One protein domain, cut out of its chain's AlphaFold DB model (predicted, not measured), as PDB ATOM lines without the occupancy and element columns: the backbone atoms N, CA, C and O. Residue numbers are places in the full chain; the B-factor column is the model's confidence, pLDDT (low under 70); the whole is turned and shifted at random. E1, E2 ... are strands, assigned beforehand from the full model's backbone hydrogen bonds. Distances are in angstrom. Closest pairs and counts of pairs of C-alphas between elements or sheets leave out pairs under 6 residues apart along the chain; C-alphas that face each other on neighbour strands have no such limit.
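This is residues 788 to 851 of the 1041 residues of the protein "PHD-type domain-containing protein" of Aulographum hederae CBS 113979 (UniProt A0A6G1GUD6). This domain has little regular structure: a small two-stranded hairpin, E1 and E2, sits in the middle, and two long looping stretches, residues 788 to 815 and 830 to 851, spread to opposite sides of it. The printed part has 64 residues with no named helix and two strands, E1 then E2, antiparallel; the class is all strand, though the named elements hold only 6 residues. The whole is compact, with a radius of gyration of the C-alphas of 11.8 A and spans of 33 by 24 by 18 A.

Find C-alpha 816 at (-82.032, 53.634, 27.430), where E1, residues 816 to 818, begins; it runs 6.8 A. E2, residues 827 to 829, runs 7.2 A and ends at C-alpha 829, (-81.181, 51.505, 23.487).

Look across the hairpin of E1 and E2, antiparallel at 141 degrees between directions. C-alphas 816 and 829 face each other at 4.6 A. N 817 and O 828, 2.8 A apart, are within hydrogen-bond range. The link between the strands is short.

The C-alphas farthest apart, of Gly 797 and Thr 842, are 34.4 A apart. The printed part has no cut. In the B-factor column, pLDDT is under 70 at residues 788, 811 to 813 and 834 to 847.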
ATOM      1  N   ASP A 788     -82.357  60.226  33.744       69.56
ATOM      2  CA  ASP A 788     -81.045  59.583  33.635       69.56
ATOM      3  C   ASP A 788     -81.111  58.325  32.757       69.56
ATOM      4  O   ASP A 788     -81.599  57.270  33.169       69.56
ATOM      5  N   ILE A 789     -80.598  58.445  31.531       75.56
ATOM      6  CA  ILE A 789     -80.603  57.382  30.519       75.56
ATOM      7  C   ILE A 789     -79.689  56.201  30.874       75.56
ATOM      8  O   ILE A 789     -79.805  55.152  30.243       75.56
ATOM      9  N   TYR A 790     -78.799  56.335  31.863       80.81
ATOM     10  CA  TYR A 790     -77.933  55.249  32.338       80.81
ATOM     11  C   TYR A 790     -78.507  54.511  33.555       80.81
ATOM     12  O   TYR A 790     -77.929  53.529  34.025       80.81
ATOM     13  N   LYS A 791     -79.675  54.935  34.044       80.88
ATOM     14  CA  LYS A 791     -80.342  54.358  35.207       80.88
ATOM     15  C   LYS A 791     -80.818  52.928  34.935       80.88
ATOM     16  O   LYS A 791     -81.803  52.699  34.240       80.88
ATOM     17  N   THR A 792     -80.151  51.951  35.543       81.56
ATOM     18  CA  THR A 792     -80.439  50.515  35.356       81.56
ATOM     19  C   THR A 792     -81.638  50.000  36.156       81.56
ATOM     20  O   THR A 792     -82.146  48.922  35.850       81.56
ATOM     21  N   GLN A 793     -82.117  50.741  37.163       85.06
ATOM     22  CA  GLN A 793     -83.252  50.371  38.020       85.06
ATOM     23  C   GLN A 793     -84.127  51.584  38.360       85.06
ATOM     24  O   GLN A 793     -83.629  52.685  38.608       85.06
ATOM     25  N   ASN A 794     -85.447  51.393  38.425       81.81
ATOM     26  CA  ASN A 794     -86.354  52.437  38.905       81.81
ATOM     27  C   ASN A 794     -86.298  52.591  40.438       81.81
ATOM     28  O   ASN A 794     -85.696  51.789  41.147       81.81
ATOM     29  N   SER A 795     -86.982  53.604  40.977       80.50
ATOM     30  CA  SER A 795     -87.080  53.862  42.428       80.50
ATOM     31  C   SER A 795     -87.796  52.765  43.240       80.50
ATOM     32  O   SER A 795     -87.923  52.894  44.452       80.50
ATOM     33  N   LYS A 796     -88.258  51.690  42.590       81.38
ATOM     34  CA  LYS A 796     -88.864  50.495  43.195       81.38
ATOM     35  C   LYS A 796     -87.993  49.239  42.998       81.38
ATOM     36  O   LYS A 796     -88.487  48.132  43.184       81.38
ATOM     37  N   GLY A 797     -86.730  49.394  42.584       79.31
ATOM     38  CA  GLY A 797     -85.771  48.300  42.373       79.31
ATOM     39  C   GLY A 797     -85.997  47.459  41.110       79.31
ATOM     40  O   GLY A 797     -85.293  46.475  40.894       79.31
ATOM     41  N   VAL A 798     -86.961  47.817  40.252       82.50
ATOM     42  CA  VAL A 798     -87.248  47.060  39.023       82.50
ATOM     43  C   VAL A 798     -86.255  47.456  37.932       82.50
ATOM     44  O   VAL A 798     -86.105  48.645  37.637       82.50
ATOM     45  N   LEU A 799     -85.607  46.457  37.325       84.00
ATOM     46  CA  LEU A 799     -84.640  46.633  36.238       84.00
ATOM     47  C   LEU A 799     -85.274  47.335  35.027       84.00
ATOM     48  O   LEU A 799     -86.309  46.916  34.509       84.00
ATOM     49  N   LEU A 800     -84.618  48.397  34.568       85.94
ATOM     50  CA  LEU A 800     -85.008  49.200  33.416       85.94
ATOM     51  C   LEU A 800     -84.352  48.626  32.157       85.94
ATOM     52  O   LEU A 800     -83.187  48.889  31.866       85.94
ATOM     53  N   THR A 801     -85.103  47.784  31.447       88.00
ATOM     54  CA  THR A 801     -84.613  46.972  30.327       88.00
ATOM     55  C   THR A 801     -85.139  47.445  28.974       88.00
ATOM     56  O   THR A 801     -86.279  47.890  28.833       88.00
ATOM     57  N   CYS A 802     -84.297  47.324  27.950       88.38
ATOM     58  CA  CYS A 802     -84.646  47.606  26.565       88.38
ATOM     59  C   CYS A 802     -85.698  46.616  26.042       88.38
ATOM     60  O   CYS A 802     -85.560  45.399  26.171       88.38
ATOM     61  N   ALA A 803     -86.744  47.129  25.397       85.81
ATOM     62  CA  ALA A 803     -87.861  46.337  24.903       85.81
ATOM     63  C   ALA A 803     -87.453  45.314  23.827       85.81
ATOM     64  O   ALA A 803     -88.117  44.282  23.713       85.81
ATOM     65  N   PHE A 804     -86.368  45.576  23.090       84.69
ATOM     66  CA  PHE A 804     -85.794  44.685  22.082       84.69
ATOM     67  C   PHE A 804     -84.856  43.643  22.717       84.69
ATOM     68  O   PHE A 804     -85.272  42.509  22.947       84.69
ATOM     69  N   CYS A 805     -83.627  44.031  23.076       85.94
ATOM     70  CA  CYS A 805     -82.567  43.112  23.521       85.94
ATOM     71  C   CYS A 805     -82.659  42.652  24.990       85.94
ATOM     72  O   CYS A 805     -81.861  41.823  25.414       85.94
ATOM     73  N   LYS A 806     -83.592  43.195  25.785       86.19
ATOM     74  CA  LYS A 806     -83.795  42.928  27.228       86.19
ATOM     75  C   LYS A 806     -82.641  43.295  28.173       86.19
ATOM     76  O   LYS A 806     -82.837  43.224  29.383       86.19
ATOM     77  N   ALA A 807     -81.494  43.753  27.676       83.50
ATOM     78  CA  ALA A 807     -80.431  44.307  28.515       83.50
ATOM     79  C   ALA A 807     -80.841  45.654  29.148       83.50
ATOM     80  O   ALA A 807     -81.691  46.375  28.613       83.50
ATOM     81  N   THR A 808     -80.237  46.003  30.285       84.75
ATOM     82  CA  THR A 808     -80.339  47.343  30.892       84.75
ATOM     83  C   THR A 808     -79.466  48.357  30.149       84.75
ATOM     84  O   THR A 808     -78.697  47.992  29.260       84.75
ATOM     85  N   ALA A 809     -79.535  49.637  30.521       80.44
ATOM     86  CA  ALA A 809     -78.509  50.603  30.129       80.44
ATOM     87  C   ALA A 809     -77.095  50.117  30.519       80.44
ATOM     88  O   ALA A 809     -76.916  49.477  31.558       80.44
ATOM     89  N   ASN A 810     -76.107  50.427  29.679       75.69
ATOM     90  CA  ASN A 810     -74.692  50.108  29.878       75.69
ATOM     91  C   ASN A 810     -73.872  51.301  29.342       75.69
ATOM     92  O   ASN A 810     -74.148  51.735  28.223       75.69
ATOM     93  N   PRO A 811     -72.891  51.858  30.081       66.94
ATOM     94  CA  PRO A 811     -72.070  52.967  29.586       66.94
ATOM     95  C   PRO A 811     -71.403  52.697  28.225       66.94
ATOM     96  O   PRO A 811     -71.277  53.630  27.437       66.94
ATOM     97  N   GLU A 812     -71.045  51.447  27.915       65.62
ATOM     98  CA  GLU A 812     -70.374  51.066  26.660       65.62
ATOM     99  C   GLU A 812     -71.345  50.789  25.497       65.62
ATOM    100  O   GLU A 812     -70.997  51.002  24.340       65.62
ATOM    101  N   GLN A 813     -72.576  50.347  25.788       62.53
ATOM    102  CA  GLN A 813     -73.609  49.999  24.786       62.53
ATOM    103  C   GLN A 813     -74.748  51.038  24.713       62.53
ATOM    104  O   GLN A 813     -75.779  50.818  24.079       62.53
ATOM    105  N   GLY A 814     -74.569  52.180  25.378       71.62
ATOM    106  CA  GLY A 814     -75.504  53.298  25.388       71.62
ATOM    107  C   GLY A 814     -76.587  53.248  26.474       71.62
ATOM    108  O   GLY A 814     -76.913  52.220  27.076       71.62
ATOM    109  N   GLY A 815     -77.168  54.424  26.718       81.69
ATOM    110  CA  GLY A 815     -78.317  54.595  27.604       81.69
ATOM    111  C   GLY A 815     -79.644  54.145  26.979       81.69
ATOM    112  O   GLY A 815     -79.762  53.976  25.762       81.69
ATOM    113  N   THR A 816     -80.661  53.980  27.824       82.38
ATOM    114  CA  THR A 816     -82.032  53.634  27.430       82.38
ATOM    115  C   THR A 816     -82.938  54.863  27.356       82.38
ATOM    116  O   THR A 816     -83.062  55.610  28.325       82.38
ATOM    117  N   TYR A 817     -83.632  55.025  26.231       85.38
ATOM    118  CA  TYR A 817     -84.553  56.122  25.932       85.38
ATOM    119  C   TYR A 817     -86.005  55.667  26.084       85.38
ATOM    120  O   TYR A 817     -86.364  54.567  25.657       85.38
ATOM    121  N   ARG A 818     -86.851  56.511  26.682       84.19
ATOM    122  CA  ARG A 818     -88.273  56.231  26.933       84.19
ATOM    123  C   ARG A 818     -89.151  56.746  25.798       84.19
ATOM    124  O   ARG A 818     -88.991  57.877  25.359       84.19
ATOM    125  N   CYS A 819     -90.111  55.933  25.364       85.00
ATOM    126  CA  CYS A 819     -91.098  56.325  24.359       85.00
ATOM    127  C   CYS A 819     -92.046  57.419  24.891       85.00
ATOM    128  O   CYS A 819     -92.719  57.209  25.902       85.00
ATOM    129  N   ASP A 820     -92.147  58.537  24.166       80.56
ATOM    130  CA  ASP A 820     -93.006  59.692  24.481       80.56
ATOM    131  C   ASP A 820     -94.484  59.495  24.085       80.56
ATOM    132  O   ASP A 820     -95.315  60.393  24.263       80.56
ATOM    133  N   VAL A 821     -94.841  58.338  23.517       81.75
ATOM    134  CA  VAL A 821     -96.247  57.963  23.318       81.75
ATOM    135  C   VAL A 821     -96.861  57.682  24.698       81.75
ATOM    136  O   VAL A 821     -96.345  56.815  25.413       81.75
ATOM    137  N   PRO A 822     -97.952  58.373  25.094       76.38
ATOM    138  CA  PRO A 822     -98.678  58.056  26.323       76.38
ATOM    139  C   PRO A 822     -99.036  56.569  26.384       76.38
ATOM    140  O   PRO A 822     -99.236  55.940  25.349       76.38
ATOM    141  N   GLU A 823     -99.080  55.997  27.586       78.19
ATOM    142  CA  GLU A 823     -99.372  54.570  27.831       78.19
ATOM    143  C   GLU A 823     -98.333  53.565  27.277       78.19
ATOM    144  O   GLU A 823     -98.313  52.422  27.725       78.19
ATOM    145  N   CYS A 824     -97.405  53.962  26.393       83.00
ATOM    146  CA  CYS A 824     -96.356  53.069  25.885       83.00
ATOM    147  C   CYS A 824     -95.335  52.695  26.969       83.00
ATOM    148  O   CYS A 824     -95.102  51.517  27.229       83.00
ATOM    149  N   GLY A 825     -94.671  53.699  27.555       81.31
ATOM    150  CA  GLY A 825     -93.674  53.533  28.623       81.31
ATOM    151  C   GLY A 825     -92.396  52.749  28.276       81.31
ATOM    152  O   GLY A 825     -91.487  52.723  29.101       81.31
ATOM    153  N   LEU A 826     -92.300  52.130  27.094       86.56
ATOM    154  CA  LEU A 826     -91.184  51.256  26.720       86.56
ATOM    155  C   LEU A 826     -89.849  52.005  26.624       86.56
ATOM    156  O   LEU A 826     -89.775  53.099  26.059       86.56
ATOM    157  N   LEU A 827     -88.798  51.347  27.113       87.12
ATOM    158  CA  LEU A 827     -87.401  51.763  27.011       87.12
ATOM    159  C   LEU A 827     -86.694  51.058  25.851       87.12
ATOM    160  O   LEU A 827     -86.977  49.891  25.585       87.12
ATOM    161  N   TRP A 828     -85.765  51.738  25.181       86.75
ATOM    162  CA  TRP A 828     -84.946  51.180  24.095       86.75
ATOM    163  C   TRP A 828     -83.525  51.751  24.138       86.75
ATOM    164  O   TRP A 828     -83.361  52.942  24.391       86.75
ATOM    165  N   HIS A 829     -82.496  50.951  23.846       87.69
ATOM    166  CA  HIS A 829     -81.181  51.505  23.487       87.69
ATOM    167  C   HIS A 829     -81.250  52.197  22.125       87.69
ATOM    168  O   HIS A 829     -82.083  51.837  21.289       87.69
ATOM    169  N   ARG A 830     -80.335  53.142  21.887       78.62
ATOM    170  CA  ARG A 830     -80.211  53.879  20.618       78.62
ATOM    171  C   ARG A 830     -80.171  52.943  19.408       78.62
ATOM    172  O   ARG A 830     -80.969  53.093  18.491       78.62
ATOM    173  N   ASP A 831     -79.286  51.956  19.450       79.81
ATOM    174  CA  ASP A 831     -78.972  51.131  18.278       79.81
ATOM    175  C   ASP A 831     -79.984  49.982  18.113       79.81
ATOM    176  O   ASP A 831     -80.288  49.551  17.004       79.81
ATOM    177  N   CYS A 832     -80.640  49.585  19.211       81.25
ATOM    178  CA  CYS A 832     -81.793  48.681  19.200       81.25
ATOM    179  C   CYS A 832     -83.055  49.284  18.550       81.25
ATOM    180  O   CYS A 832     -84.011  48.549  18.312       81.25
ATOM    181  N   ALA A 833     -83.106  50.600  18.308       74.12
ATOM    182  CA  ALA A 833     -84.251  51.257  17.674       74.12
ATOM    183  C   ALA A 833     -84.210  51.225  16.131       74.12
ATOM    184  O   ALA A 833     -85.239  51.483  15.507       74.12
ATOM    185  N   GLY A 834     -83.063  50.890  15.530       64.31
ATOM    186  CA  GLY A 834     -82.863  50.845  14.079       64.31
ATOM    187  C   GLY A 834     -82.649  52.217  13.423       64.31
ATOM    188  O   GLY A 834     -83.189  53.240  13.848       64.31
ATOM    189  N   GLU A 835     -81.864  52.234  12.345       56.06
ATOM    190  CA  GLU A 835     -81.440  53.458  11.641       56.06
ATOM    191  C   GLU A 835     -82.613  54.257  11.042       56.06
ATOM    192  O   GLU A 835     -82.569  55.484  10.967       56.06
ATOM    193  N   SER A 836     -83.707  53.576  10.688       50.56
ATOM    194  CA  SER A 836     -84.924  54.151  10.098       50.56
ATOM    195  C   SER A 836     -85.779  54.994  11.058       50.56
ATOM    196  O   SER A 836     -86.724  55.645  10.612       50.56
ATOM    197  N   HIS A 837     -85.482  54.998  12.363       52.75
ATOM    198  CA  HIS A 837     -86.284  55.689  13.384       52.75
ATOM    199  C   HIS A 837     -85.566  56.860  14.070       52.75
ATOM    200  O   HIS A 837     -86.075  57.421  15.046       52.75
ATOM    201  N   ILE A 838     -84.408  57.274  13.554       46.03
ATOM    202  CA  ILE A 838     -83.614  58.361  14.130       46.03
ATOM    203  C   ILE A 838     -83.915  59.691  13.407       46.03
ATOM    204  O   ILE A 838     -83.950  59.764  12.184       46.03
ATOM    205  N   TRP A 839     -84.104  60.762  14.186       40.81
ATOM    206  CA  TRP A 839     -84.228  62.165  13.742       40.81
ATOM    207  C   TRP A 839     -85.505  62.605  12.991       40.81
ATOM    208  O   TRP A 839     -85.468  63.114  11.874       40.81
ATOM    209  N   ARG A 840     -86.601  62.738  13.746       39.31
ATOM    210  CA  ARG A 840     -87.237  64.069  13.835       39.31
ATOM    211  C   ARG A 840     -86.996  64.638  15.229       39.31
ATOM    212  O   ARG A 840     -87.855  64.495  16.082       39.31
ATOM    213  N   VAL A 841     -85.842  65.272  15.464       40.72
ATOM    214  CA  VAL A 841     -85.572  66.058  16.692       40.72
ATOM    215  C   VAL A 841     -85.100  67.464  16.319       40.72
ATOM    216  O   VAL A 841     -84.018  67.923  16.674       40.72
ATOM    217  N   THR A 842     -85.934  68.160  15.546       39.09
ATOM    218  CA  THR A 842     -85.826  69.603  15.321       39.09
ATOM    219  C   THR A 842     -86.940  70.304  16.104       39.09
ATOM    220  O   THR A 842     -88.115  69.965  15.983       39.09
ATOM    221  N   ASN A 843     -86.555  71.296  16.917       36.81
ATOM    222  CA  ASN A 843     -87.348  71.954  17.972       36.81
ATOM    223  C   ASN A 843     -87.672  71.112  19.223       36.81
ATOM    224  O   ASN A 843     -87.911  69.912  19.175       36.81
ATOM    225  N   LYS A 844     -87.759  71.803  20.373       42.62
ATOM    226  CA  LYS A 844     -87.961  71.259  21.735       42.62
ATOM    227  C   LYS A 844     -89.376  70.699  22.016       42.62
ATOM    228  O   LYS A 844     -89.931  70.934  23.087       42.62
ATOM    229  N   ARG A 845     -90.007  70.048  21.035       45.47
ATOM    230  CA  ARG A 845     -91.355  69.438  21.129       45.47
ATOM    231  C   ARG A 845     -91.503  68.138  20.332       45.47
ATOM    232  O   ARG A 845     -92.571  67.532  20.355       45.47
ATOM    233  N   SER A 846     -90.463  67.718  19.623       55.44
ATOM    234  CA  SER A 846     -90.406  66.423  18.957       55.44
ATOM    235  C   SER A 846     -90.415  65.285  19.974       55.44
ATOM    236  O   SER A 846     -89.438  65.099  20.698       55.44
ATOM    237  N   ARG A 847     -91.509  64.527  20.004       66.38
ATOM    238  CA  ARG A 847     -91.636  63.304  20.797       66.38
ATOM    239  C   ARG A 847     -90.863  62.169  20.127       66.38
ATOM    240  O   ARG A 847     -91.075  61.932  18.938       66.38
ATOM    241  N   TRP A 848     -90.002  61.469  20.863       74.31
ATOM    242  CA  TRP A 848     -89.380  60.241  20.372       74.31
ATOM    243  C   TRP A 848     -90.357  59.069  20.501       74.31
ATOM    244  O   TRP A 848     -90.935  58.814  21.558       74.31
ATOM    245  N   ILE A 849     -90.564  58.360  19.395       79.94
ATOM    246  CA  ILE A 849     -91.576  57.315  19.261       79.94
ATOM    247  C   ILE A 849     -90.862  56.017  18.894       79.94
ATOM    248  O   ILE A 849     -90.165  55.958  17.882       79.94
ATOM    249  N   CYS A 850     -91.025  54.981  19.717       82.62
ATOM    250  CA  CYS A 850     -90.340  53.712  19.497       82.62
ATOM    251  C   CYS A 850     -90.942  52.910  18.320       82.62
ATOM    252  O   CYS A 850     -92.120  53.104  17.991       82.62
ATOM    253  N   PRO A 851     -90.195  51.953  17.727       79.00
ATOM    254  CA  PRO A 851     -90.631  51.209  16.536       79.00
ATOM    255  C   PRO A 851     -91.993  50.508  16.669       79.00
ATOM    256  O   PRO A 851     -92.704  50.339  15.682       79.00
TER     257      PRO A 851